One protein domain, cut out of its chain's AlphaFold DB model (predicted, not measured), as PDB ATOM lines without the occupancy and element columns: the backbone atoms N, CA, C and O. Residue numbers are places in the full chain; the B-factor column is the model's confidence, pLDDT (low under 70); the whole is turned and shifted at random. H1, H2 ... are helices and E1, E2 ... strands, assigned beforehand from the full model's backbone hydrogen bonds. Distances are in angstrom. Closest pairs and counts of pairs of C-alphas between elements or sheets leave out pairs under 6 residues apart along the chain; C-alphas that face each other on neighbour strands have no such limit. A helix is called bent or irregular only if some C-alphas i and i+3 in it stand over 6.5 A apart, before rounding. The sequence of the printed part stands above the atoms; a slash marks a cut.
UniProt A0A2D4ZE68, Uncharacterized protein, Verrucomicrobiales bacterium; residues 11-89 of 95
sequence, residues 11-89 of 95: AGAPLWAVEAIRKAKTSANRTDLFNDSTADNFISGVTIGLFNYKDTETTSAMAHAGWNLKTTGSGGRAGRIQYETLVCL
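This is residues 11 to 89 of the 95 residues of an uncharacterized protein of Verrucomicrobiales bacterium (UniProt A0A2D4ZE68). A twisted three-stranded wall forms a meander, each strand the antiparallel neighbour of the one before; two short helices, H1 and H2, touch each other and graze it. The 79 printed residues run H1, H2, E1, E2, E3, sheet order E1, E2, E3; the class is mixed, with 36 residues in named elements, under half. The whole is compact, radius of gyration of the C-alphas 12.2 A, and flat, spanning 33 by 31 by 15 A.

Find C-alpha 15 at (178.539, 13.148, 132.903), where H1, residues 15 to 19, begins; it is only just irregular, C-alphas 15 and 18 being 6.6 A apart. H2 is residues 27 to 33. Next come E1, 46 to 53, 20.4 A; E2, 66 to 73, 22.0 A; and E3, 81 to 88, 19.1 A, ending at C-alpha 88 (191.301, 4.694, 130.495).

Look at hairpin E1 and E2: N 49 and O 70 are 3.0 A apart, within hydrogen-bond range. In hairpin E2 and E3, N 69 and O 84 are 2.8 A apart. E1 bends by 52 degrees at residue 50. H1 touches H2, the closest C-alphas, Leu 15 and Arg 30, 5.9 A apart. Every O i to N i+4 pair is within range in H2; in H1 0 of 1, with 1 of 2 O i to N i+3.

The C-alphas of Ala 11 and Gly 76, farthest apart, are 34.7 A apart. The printed part has no cut; residues 34 to 45 and 54 to 65 are long links. No printed residue is under 70 in pLDDT.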
ATOM      1  N   ALA A  11     175.453   6.040 137.390       95.50
ATOM      2  CA  ALA A  11     175.933   7.057 138.324       95.50
ATOM      3  C   ALA A  11     177.454   7.286 138.279       95.50
ATOM      4  O   ALA A  11     177.890   8.412 138.532       95.50
ATOM      5  N   GLY A  12     178.221   6.257 137.914       95.81
ATOM      6  CA  GLY A  12     179.672   6.262 137.770       95.81
ATOM      7  C   GLY A  12     180.159   6.768 136.413       95.81
ATOM      8  O   GLY A  12     181.292   7.241 136.318       95.81
ATOM      9  N   ALA A  13     179.304   6.746 135.388       97.31
ATOM     10  CA  ALA A  13     179.652   7.204 134.049       97.31
ATOM     11  C   ALA A  13     180.017   8.708 134.002       97.31
ATOM     12  O   ALA A  13     179.379   9.527 134.685       97.31
ATOM     13  N   PRO A  14     180.997   9.116 133.167       96.69
ATOM     14  CA  PRO A  14     181.351  10.517 132.989       96.69
ATOM     15  C   PRO A  14     180.169  11.349 132.481       96.69
ATOM     16  O   PRO A  14     179.713  11.178 131.353       96.69
ATOM     17  N   LEU A  15     179.693  12.311 133.281       95.81
ATOM     18  CA  LEU A  15     178.539  13.148 132.903       95.81
ATOM     19  C   LEU A  15     178.778  13.934 131.605       95.81
ATOM     20  O   LEU A  15     177.839  14.223 130.874       95.81
ATOM     21  N   TRP A  16     180.029  14.280 131.311       96.06
ATOM     22  CA  TRP A  16     180.408  15.007 130.102       96.06
ATOM     23  C   TRP A  16     180.432  14.136 128.838       96.06
ATOM     24  O   TRP A  16     180.462  14.694 127.747       96.06
ATOM     25  N   ALA A  17     180.350  12.804 128.940       97.19
ATOM     26  CA  ALA A  17     180.344  11.917 127.772       97.19
ATOM     27  C   ALA A  17     179.153  12.180 126.833       97.19
ATOM     28  O   ALA A  17     179.261  12.015 125.621       97.19
ATOM     29  N   VAL A  18     178.032  12.679 127.366       96.62
ATOM     30  CA  VAL A  18     176.854  13.044 126.562       96.62
ATOM     31  C   VAL A  18     177.109  14.231 125.622       96.62
ATOM     32  O   VAL A  18     176.383  14.407 124.645       96.62
ATOM     33  N   GLU A  19     178.154  15.031 125.851       96.12
ATOM     34  CA  GLU A  19     178.537  16.090 124.911       96.12
ATOM     35  C   GLU A  19     179.169  15.539 123.634       96.12
ATOM     36  O   GLU A  19     179.000  16.154 122.580       96.12
ATOM     37  N   ALA A  20     179.809  14.363 123.686       94.69
ATOM     38  CA  ALA A  20     180.342  13.695 122.495       94.69
ATOM     39  C   ALA A  20     179.228  13.386 121.476       94.69
ATOM     40  O   ALA A  20     179.446  13.433 120.266       94.69
ATOM     41  N   ILE A  21     177.999  13.180 121.962       94.44
ATOM     42  CA  ILE A  21     176.792  12.985 121.145       94.44
ATOM     43  C   ILE A  21     175.907  14.241 121.055       94.44
ATOM     44  O   ILE A  21     174.743  14.160 120.660       94.44
ATOM     45  N   ARG A  22     176.448  15.420 121.402       94.44
ATOM     46  CA  ARG A  22     175.772  16.732 121.344       94.44
ATOM     47  C   ARG A  22     174.483  16.819 122.170       94.44
ATOM     48  O   ARG A  22     173.547  17.527 121.796       94.44
ATOM     49  N   LYS A  23     174.418  16.118 123.302       95.31
ATOM     50  CA  LYS A  23     173.324  16.231 124.276       95.31
ATOM     51  C   LYS A  23     173.747  17.098 125.459       95.31
ATOM     52  O   LYS A  23     174.929  17.247 125.762       95.31
ATOM     53  N   ALA A  24     172.761  17.679 126.140       95.75
ATOM     54  CA  ALA A  24     173.008  18.449 127.354       95.75
ATOM     55  C   ALA A  24     173.500  17.536 128.489       95.75
ATOM     56  O   ALA A  24     173.007  16.417 128.642       95.75
ATOM     57  N   LYS A  25     174.421  18.036 129.319       95.19
ATOM     58  CA  LYS A  25     174.947  17.349 130.511       95.19
ATOM     59  C   LYS A  25     173.888  17.209 131.608       95.19
ATOM     60  O   LYS A  25     173.881  17.966 132.576       95.19
ATOM     61  N   THR A  26     172.991  16.243 131.466       96.19
ATOM     62  CA  THR A  26     171.977  15.908 132.471       96.19
ATOM     63  C   THR A  26     172.159  14.471 132.941       96.19
ATOM     64  O   THR A  26     172.657  13.618 132.204       96.19
ATOM     65  N   SER A  27     171.750  14.190 134.179       95.94
ATOM     66  CA  SER A  27     171.759  12.827 134.717       95.94
ATOM     67  C   SER A  27     170.900  11.884 133.876       95.94
ATOM     68  O   SER A  27     171.331  10.765 133.638       95.94
ATOM     69  N   ALA A  28     169.751  12.358 133.380       97.38
ATOM     70  CA  ALA A  28     168.877  11.608 132.480       97.38
ATOM     71  C   ALA A  28     169.597  11.209 131.184       97.38
ATOM     72  O   ALA A  28     169.715  10.025 130.913       97.38
ATOM     73  N   ASN A  29     170.204  12.161 130.460       97.25
ATOM     74  CA  ASN A  29     170.917  11.852 129.214       97.25
ATOM     75  C   ASN A  29     172.101  10.898 129.436       97.25
ATOM     76  O   ASN A  29     172.418  10.095 128.566       97.25
ATOM     77  N   ARG A  30     172.785  10.992 130.586       97.44
ATOM     78  CA  ARG A  30     173.865  10.061 130.936       97.44
ATOM     79  C   ARG A  30     173.321   8.663 131.216       97.44
ATOM     80  O   ARG A  30     173.926   7.699 130.768       97.44
ATOM     81  N   THR A  31     172.219   8.560 131.957       97.56
ATOM     82  CA  THR A  31     171.545   7.280 132.209       97.56
ATOM     83  C   THR A  31     171.055   6.658 130.909       97.56
ATOM     84  O   THR A  31     171.260   5.469 130.718       97.56
ATOM     85  N   ASP A  32     170.492   7.459 130.003       97.38
ATOM     86  CA  ASP A  32     170.040   6.987 128.696       97.38
ATOM     87  C   ASP A  32     171.206   6.506 127.828       97.38
ATOM     88  O   ASP A  32     171.028   5.578 127.057       97.38
ATOM     89  N   LEU A  33     172.383   7.141 127.914       98.19
ATOM     90  CA  LEU A  33     173.572   6.768 127.134       98.19
ATOM     91  C   LEU A  33     174.303   5.543 127.709       98.19
ATOM     92  O   LEU A  33     174.977   4.816 126.977       98.19
ATOM     93  N   PHE A  34     174.217   5.341 129.022       98.00
ATOM     94  CA  PHE A  34     174.878   4.246 129.723       98.00
ATOM     95  C   PHE A  34     174.343   2.889 129.255       98.00
ATOM     96  O   PHE A  34     173.145   2.630 129.326       98.00
ATOM     97  N   ASN A  35     175.247   2.020 128.799       97.31
ATOM     98  CA  ASN A  35     174.948   0.693 128.260       97.31
ATOM     99  C   ASN A  35     173.863   0.671 127.164       97.31
ATOM    100  O   ASN A  35     173.252  -0.371 126.923       97.31
ATOM    101  N   ASP A  36     173.644   1.791 126.464       98.00
ATOM    102  CA  ASP A  36     172.633   1.840 125.413       98.00
ATOM    103  C   ASP A  36     173.040   1.003 124.199       98.00
ATOM    104  O   ASP A  36     174.135   1.117 123.641       98.00
ATOM    105  N   SER A  37     172.115   0.159 123.765       97.00
ATOM    106  CA  SER A  37     172.236  -0.651 122.557       97.00
ATOM    107  C   SER A  37     171.068  -0.428 121.600       97.00
ATOM    108  O   SER A  37     170.847  -1.229 120.691       97.00
ATOM    109  N   THR A  38     170.305   0.644 121.801       97.44
ATOM    110  CA  THR A  38     169.106   0.946 121.026       97.44
ATOM    111  C   THR A  38     169.479   1.693 119.746       97.44
ATOM    112  O   THR A  38     170.143   2.730 119.764       97.44
ATOM    113  N   ALA A  39     169.076   1.158 118.592       96.69
ATOM    114  CA  ALA A  39     169.240   1.854 117.318       96.69
ATOM    115  C   ALA A  39     168.402   3.137 117.282       96.69
ATOM    116  O   ALA A  39     167.302   3.178 117.826       96.69
ATOM    117  N   ASP A  40     168.927   4.176 116.627       95.12
ATOM    118  CA  ASP A  40     168.227   5.443 116.378       95.12
ATOM    119  C   ASP A  40     167.851   6.252 117.640       95.12
ATOM    120  O   ASP A  40     167.175   7.274 117.530       95.12
ATOM    121  N   ASN A  41     168.324   5.861 118.830       94.75
ATOM    122  CA  ASN A  41     167.970   6.504 120.102       94.75
ATOM    123  C   ASN A  41     168.486   7.954 120.208       94.75
ATOM    124  O   ASN A  41     167.789   8.860 120.668       94.75
ATOM    125  N   PHE A  42     169.705   8.205 119.719       93.88
ATOM    126  CA  PHE A  42     170.330   9.536 119.768       93.88
ATOM    127  C   PHE A  42     170.471  10.205 118.404       93.88
ATOM    128  O   PHE A  42     170.254  11.413 118.282       93.88
ATOM    129  N   ILE A  43     170.881   9.429 117.400       92.88
ATOM    130  CA  ILE A  43     171.134   9.862 116.027       92.88
ATOM    131  C   ILE A  43     170.579   8.772 115.118       92.88
ATOM    132  O   ILE A  43     170.862   7.594 115.330       92.88
ATOM    133  N   SER A  44     169.816   9.154 114.095       94.75
ATOM    134  CA  SER A  44     169.291   8.165 113.158       94.75
ATOM    135  C   SER A  44     170.406   7.525 112.321       94.75
ATOM    136  O   SER A  44     171.337   8.200 111.874       94.75
ATOM    137  N   GLY A  45     170.307   6.217 112.094       94.19
ATOM    138  CA  GLY A  45     171.250   5.415 111.321       94.19
ATOM    139  C   GLY A  45     172.439   4.880 112.123       94.19
ATOM    140  O   GLY A  45     173.389   4.362 111.527       94.19
ATOM    141  N   VAL A  46     172.416   5.013 113.451       96.06
ATOM    142  CA  VAL A  46     173.492   4.578 114.350       96.06
ATOM    143  C   VAL A  46     172.925   4.099 115.689       96.06
ATOM    144  O   VAL A  46     171.925   4.616 116.183       96.06
ATOM    145  N   THR A  47     173.600   3.123 116.286       98.00
ATOM    146  CA  THR A  47     173.455   2.732 117.693       98.00
ATOM    147  C   THR A  47     174.656   3.283 118.449       98.00
ATOM    148  O   THR A  47     175.793   3.064 118.018       98.00
ATOM    149  N   ILE A  48     174.422   4.003 119.547       97.88
ATOM    150  CA  ILE A  48     175.486   4.632 120.336       97.88
ATOM    151  C   ILE A  48     175.260   4.327 121.810       97.88
ATOM    152  O   ILE A  48     174.176   4.588 122.308       97.88
ATOM    153  N   GLY A  49     176.293   3.850 122.499       98.19
ATOM    154  CA  GLY A  49     176.254   3.619 123.941       98.19
ATOM    155  C   GLY A  49     177.601   3.874 124.599       98.19
ATOM    156  O   GLY A  49     178.648   3.812 123.950       98.19
ATOM    157  N   LEU A  50     177.571   4.165 125.895       98.12
ATOM    158  CA  LEU A  50     178.747   4.334 126.740       98.12
ATOM    159  C   LEU A  50     178.874   3.148 127.695       98.12
ATOM    160  O   LEU A  50     177.958   2.888 128.471       98.12
ATOM    161  N   PHE A  51     180.025   2.482 127.663       97.25
ATOM    162  CA  PHE A  51     180.277   1.230 128.380       97.25
ATOM    163  C   PHE A  51     181.558   1.336 129.210       97.25
ATOM    164  O   PHE A  51     182.523   1.952 128.748       97.25
ATOM    165  N   ASN A  52     181.595   0.726 130.397       97.12
ATOM    166  CA  ASN A  52     182.804   0.635 131.218       97.12
ATOM    167  C   ASN A  52     183.469  -0.744 131.096       97.12
ATOM    168  O   ASN A  52     183.311  -1.606 131.956       97.12
ATOM    169  N   TYR A  53     184.239  -0.958 130.033       96.12
ATOM    170  CA  TYR A  53     184.865  -2.258 129.787       96.12
ATOM    171  C   TYR A  53     185.973  -2.569 130.795       96.12
ATOM    172  O   TYR A  53     186.784  -1.705 131.134       96.12
ATOM    173  N   LYS A  54     186.060  -3.826 131.223       94.62
ATOM    174  CA  LYS A  54     187.214  -4.380 131.938       94.62
ATOM    175  C   LYS A  54     188.307  -4.802 130.965       94.62
ATOM    176  O   LYS A  54     188.045  -5.039 129.788       94.62
ATOM    177  N   ASP A  55     189.518  -5.006 131.475       91.69
ATOM    178  CA  ASP A  55     190.650  -5.503 130.677       91.69
ATOM    179  C   ASP A  55     190.303  -6.795 129.921       91.69
ATOM    180  O   ASP A  55     190.630  -6.940 128.745       91.69
ATOM    181  N   THR A  56     189.552  -7.700 130.557       92.06
ATOM    182  CA  THR A  56     189.110  -8.973 129.965       92.06
ATOM    183  C   THR A  56     188.047  -8.831 128.873       92.06
ATOM    184  O   THR A  56     187.763  -9.802 128.181       92.06
ATOM    185  N   GLU A  57     187.439  -7.653 128.729       92.25
ATOM    186  CA  GLU A  57     186.404  -7.349 127.729       92.25
ATOM    187  C   GLU A  57     186.954  -6.521 126.560       92.25
ATOM    188  O   GLU A  57     186.244  -6.261 125.585       92.25
ATOM    189  N   THR A  58     188.222  -6.109 126.644       90.19
ATOM    190  CA  THR A  58     188.878  -5.367 125.570       90.19
ATOM    191  C   THR A  58     189.033  -6.224 124.315       90.19
ATOM    192  O   THR A  58     189.203  -7.443 124.353       90.19
ATOM    193  N   THR A  59     188.968  -5.564 123.162       89.12
ATOM    194  CA  THR A  59     189.153  -6.189 121.846       89.12
ATOM    195  C   THR A  59     190.265  -5.468 121.095       89.12
ATOM    196  O   THR A  59     190.636  -4.357 121.461       89.12
ATOM    197  N   SER A  60     190.744  -6.032 119.984       90.38
ATOM    198  CA  SER A  60     191.732  -5.359 119.124       90.38
ATOM    199  C   SER A  60     191.232  -4.050 118.494       90.38
ATOM    200  O   SER A  60     192.037  -3.290 117.962       90.38
ATOM    201  N   ALA A  61     189.921  -3.784 118.534       89.81
ATOM    202  CA  ALA A  61     189.325  -2.543 118.047       89.81
ATOM    203  C   ALA A  61     189.272  -1.430 119.110       89.81
ATOM    204  O   ALA A  61     189.022  -0.278 118.759       89.81
ATOM    205  N   MET A  62     189.469  -1.756 120.393       92.62
ATOM    206  CA  MET A  62     189.494  -0.800 121.505       92.62
ATOM    207  C   MET A  62     190.941  -0.490 121.894       92.62
ATOM    208  O   MET A  62     191.785  -1.379 121.879       92.62
ATOM    209  N   ALA A  63     191.225   0.754 122.290       89.50
ATOM    210  CA  ALA A  63     192.565   1.125 122.745       89.50
ATOM    211  C   ALA A  63     192.823   0.712 124.205       89.50
ATOM    212  O   ALA A  63     193.884   0.172 124.506       89.50
ATOM    213  N   HIS A  64     191.860   0.952 125.106       94.88
ATOM    214  CA  HIS A  64     191.989   0.642 126.534       94.88
ATOM    215  C   HIS A  64     190.654   0.245 127.180       94.88
ATOM    216  O   HIS A  64     189.578   0.660 126.738       94.88
ATOM    217  N   ALA A  65     190.748  -0.498 128.286       95.75
ATOM    218  CA  ALA A  65     189.658  -0.671 129.239       95.75
ATOM    219  C   ALA A  65     189.256   0.665 129.891       95.75
ATOM    220  O   ALA A  65     190.032   1.625 129.929       95.75
ATOM    221  N   GLY A  66     188.033   0.714 130.411       96.75
ATOM    222  CA  GLY A  66     187.406   1.890 131.000       96.75
ATOM    223  C   GLY A  66     186.207   2.390 130.197       96.75
ATOM    224  O   GLY A  66     185.574   1.635 129.453       96.75
ATOM    225  N   TRP A  67     185.901   3.682 130.323       97.50
ATOM    226  CA  TRP A  67     184.734   4.297 129.691       97.50
ATOM    227  C   TRP A  67     184.963   4.512 128.196       97.50
ATOM    228  O   TRP A  67     185.765   5.357 127.790       97.50
ATOM    229  N   ASN A  68     184.230   3.765 127.376       97.81
ATOM    230  CA  ASN A  68     184.328   3.785 125.924       97.81
ATOM    231  C   ASN A  68     182.969   4.108 125.293       97.81
ATOM    232  O   ASN A  68     181.960   3.472 125.607       97.81
ATOM    233  N   LEU A  69     182.954   5.064 124.364       97.75
ATOM    234  CA  LEU A  69     181.808   5.328 123.504       97.75
ATOM    235  C   LEU A  69     181.856   4.358 122.320       97.75
ATOM    236  O   LEU A  69     182.781   4.389 121.507       97.75
ATOM    237  N   LYS A  70     180.861   3.482 122.222       97.31
ATOM    238  CA  LYS A  70     180.706   2.546 121.112       97.31
ATOM    239  C   LYS A  70     179.683   3.099 120.136       97.31
ATOM    240  O   LYS A  70     178.535   3.315 120.508       97.31
ATOM    241  N   THR A  71     180.079   3.256 118.877       97.38
ATOM    242  CA  THR A  71     179.187   3.648 117.780       97.38
ATOM    243  C   THR A  71     179.135   2.533 116.746       97.38
ATOM    244  O   THR A  71     180.170   2.094 116.247       97.38
ATOM    245  N   THR A  72     177.933   2.071 116.414       97.62
ATOM    246  CA  THR A  72     177.700   1.033 115.400       97.62
ATOM    247  C   THR A  72     176.780   1.582 114.320       97.62
ATOM    248  O   THR A  72     175.676   2.030 114.621       97.62
ATOM    249  N   GLY A  73     177.236   1.583 113.065       97.25
ATOM    250  CA  GLY A  73     176.408   1.997 111.928       97.25
ATOM    251  C   GLY A  73     175.233   1.047 111.668       97.25
ATOM    252  O   GLY A  73     175.192  -0.059 112.194       97.25
ATOM    253  N   SER A  74     174.292   1.445 110.813       96.50
ATOM    254  CA  SER A  74     173.173   0.594 110.376       96.50
ATOM    255  C   SER A  74     173.209   0.276 108.871       96.50
ATOM    256  O   SER A  74     174.027   0.810 108.110       96.50
ATOM    257  N   GLY A  75     172.347  -0.643 108.422       94.50
ATOM    258  CA  GLY A  75     172.234  -1.043 107.013       94.50
ATOM    259  C   GLY A  75     173.559  -1.555 106.434       94.50
ATOM    260  O   GLY A  75     174.264  -2.337 107.067       94.50
ATOM    261  N   GLY A  76     173.955  -1.059 105.256       95.38
ATOM    262  CA  GLY A  76     175.250  -1.395 104.635       95.38
ATOM    263  C   GLY A  76     176.487  -0.961 105.441       95.38
ATOM    264  O   GLY A  76     177.614  -1.258 105.052       95.38
ATOM    265  N   ARG A  77     176.300  -0.248 106.560       95.06
ATOM    266  CA  ARG A  77     177.351   0.152 107.504       95.06
ATOM    267  C   ARG A  77     177.291  -0.620 108.823       95.06
ATOM    268  O   ARG A  77     178.057  -0.273 109.712       95.06
ATOM    269  N   ALA A  78     176.464  -1.660 108.950       94.12
ATOM    270  CA  ALA A  78     176.333  -2.449 110.182       94.12
ATOM    271  C   ALA A  78     177.664  -3.019 110.708       94.12
ATOM    272  O   ALA A  78     177.865  -3.125 111.911       94.12
ATOM    273  N   GLY A  79     178.613  -3.325 109.815       94.06
ATOM    274  CA  GLY A  79     179.961  -3.762 110.199       94.06
ATOM    275  C   GLY A  79     180.907  -2.640 110.647       94.06
ATOM    276  O   GLY A  79     182.030  -2.919 111.056       94.06
ATOM    277  N   ARG A  80     180.503  -1.366 110.553       95.38
ATOM    278  CA  ARG A  80     181.307  -0.224 111.006       95.38
ATOM    279  C   ARG A  80     181.055  -0.005 112.490       95.38
ATOM    280  O   ARG A  80     180.133   0.717 112.867       95.38
ATOM    281  N   ILE A  81     181.887  -0.647 113.297       96.12
ATOM    282  CA  ILE A  81     181.893  -0.518 114.751       96.12
ATOM    283  C   ILE A  81     183.131   0.288 115.131       96.12
ATOM    284  O   ILE A  81     184.249  -0.083 114.777       96.12
ATOM    285  N   GLN A  82     182.924   1.400 115.826       95.75
ATOM    286  CA  GLN A  82     183.985   2.268 116.320       95.75
ATOM    287  C   GLN A  82     183.908   2.342 117.839       95.75
ATOM    288  O   GLN A  82     182.817   2.449 118.404       95.75
ATOM    289  N   TYR A  83     185.073   2.305 118.474       97.50
ATOM    290  CA  TYR A  83     185.236   2.507 119.904       97.50
ATOM    291  C   TYR A  83     186.095   3.745 120.120       97.50
ATOM    292  O   TYR A  83     187.182   3.855 119.555       97.50
ATOM    293  N   GLU A  84     185.605   4.669 120.935       96.44
ATOM    294  CA  GLU A  84     186.350   5.836 121.389       96.44
ATOM    295  C   GLU A  84     186.549   5.725 122.901       96.44
ATOM    296  O   GLU A  84     185.591   5.815 123.672       96.44
ATOM    297  N   THR A  85     187.789   5.507 123.336       96.25
ATOM    298  CA  THR A  85     188.126   5.497 124.763       96.25
ATOM    299  C   THR A  85     188.107   6.928 125.293       96.25
ATOM    300  O   THR A  85     188.970   7.734 124.951       96.25
ATOM    301  N   LEU A  86     187.140   7.233 126.158       96.50
ATOM    302  CA  LEU A  86     186.999   8.536 126.809       96.50
ATOM    303  C   LEU A  86     187.799   8.606 128.114       96.50
ATOM    304  O   LEU A  86     188.354   9.650 128.453       96.50
ATOM    305  N   VAL A  87     187.853   7.496 128.853       96.44
ATOM    306  CA  VAL A  87     188.618   7.366 130.097       96.44
ATOM    307  C   VAL A  87     189.252   5.984 130.147       96.44
ATOM    308  O   VAL A  87     188.543   4.982 130.166       96.44
ATOM    309  N   CYS A  88     190.580   5.932 130.231       95.75
ATOM    310  CA  CYS A  88     191.301   4.694 130.495       95.75
ATOM    311  C   CYS A  88     191.248   4.343 131.991       95.75
ATOM    312  O   CYS A  88     191.571   5.176 132.840       95.75
ATOM    313  N   LEU A  89     190.879   3.105 132.314       94.88
ATOM    314  CA  LEU A  89     190.856   2.577 133.678       94.88
ATOM    315  C   LEU A  89     191.597   1.240 133.723       94.88
ATOM    316  O   LEU A  89     191.394   0.393 132.867       94.88
TER     317      LEU A  89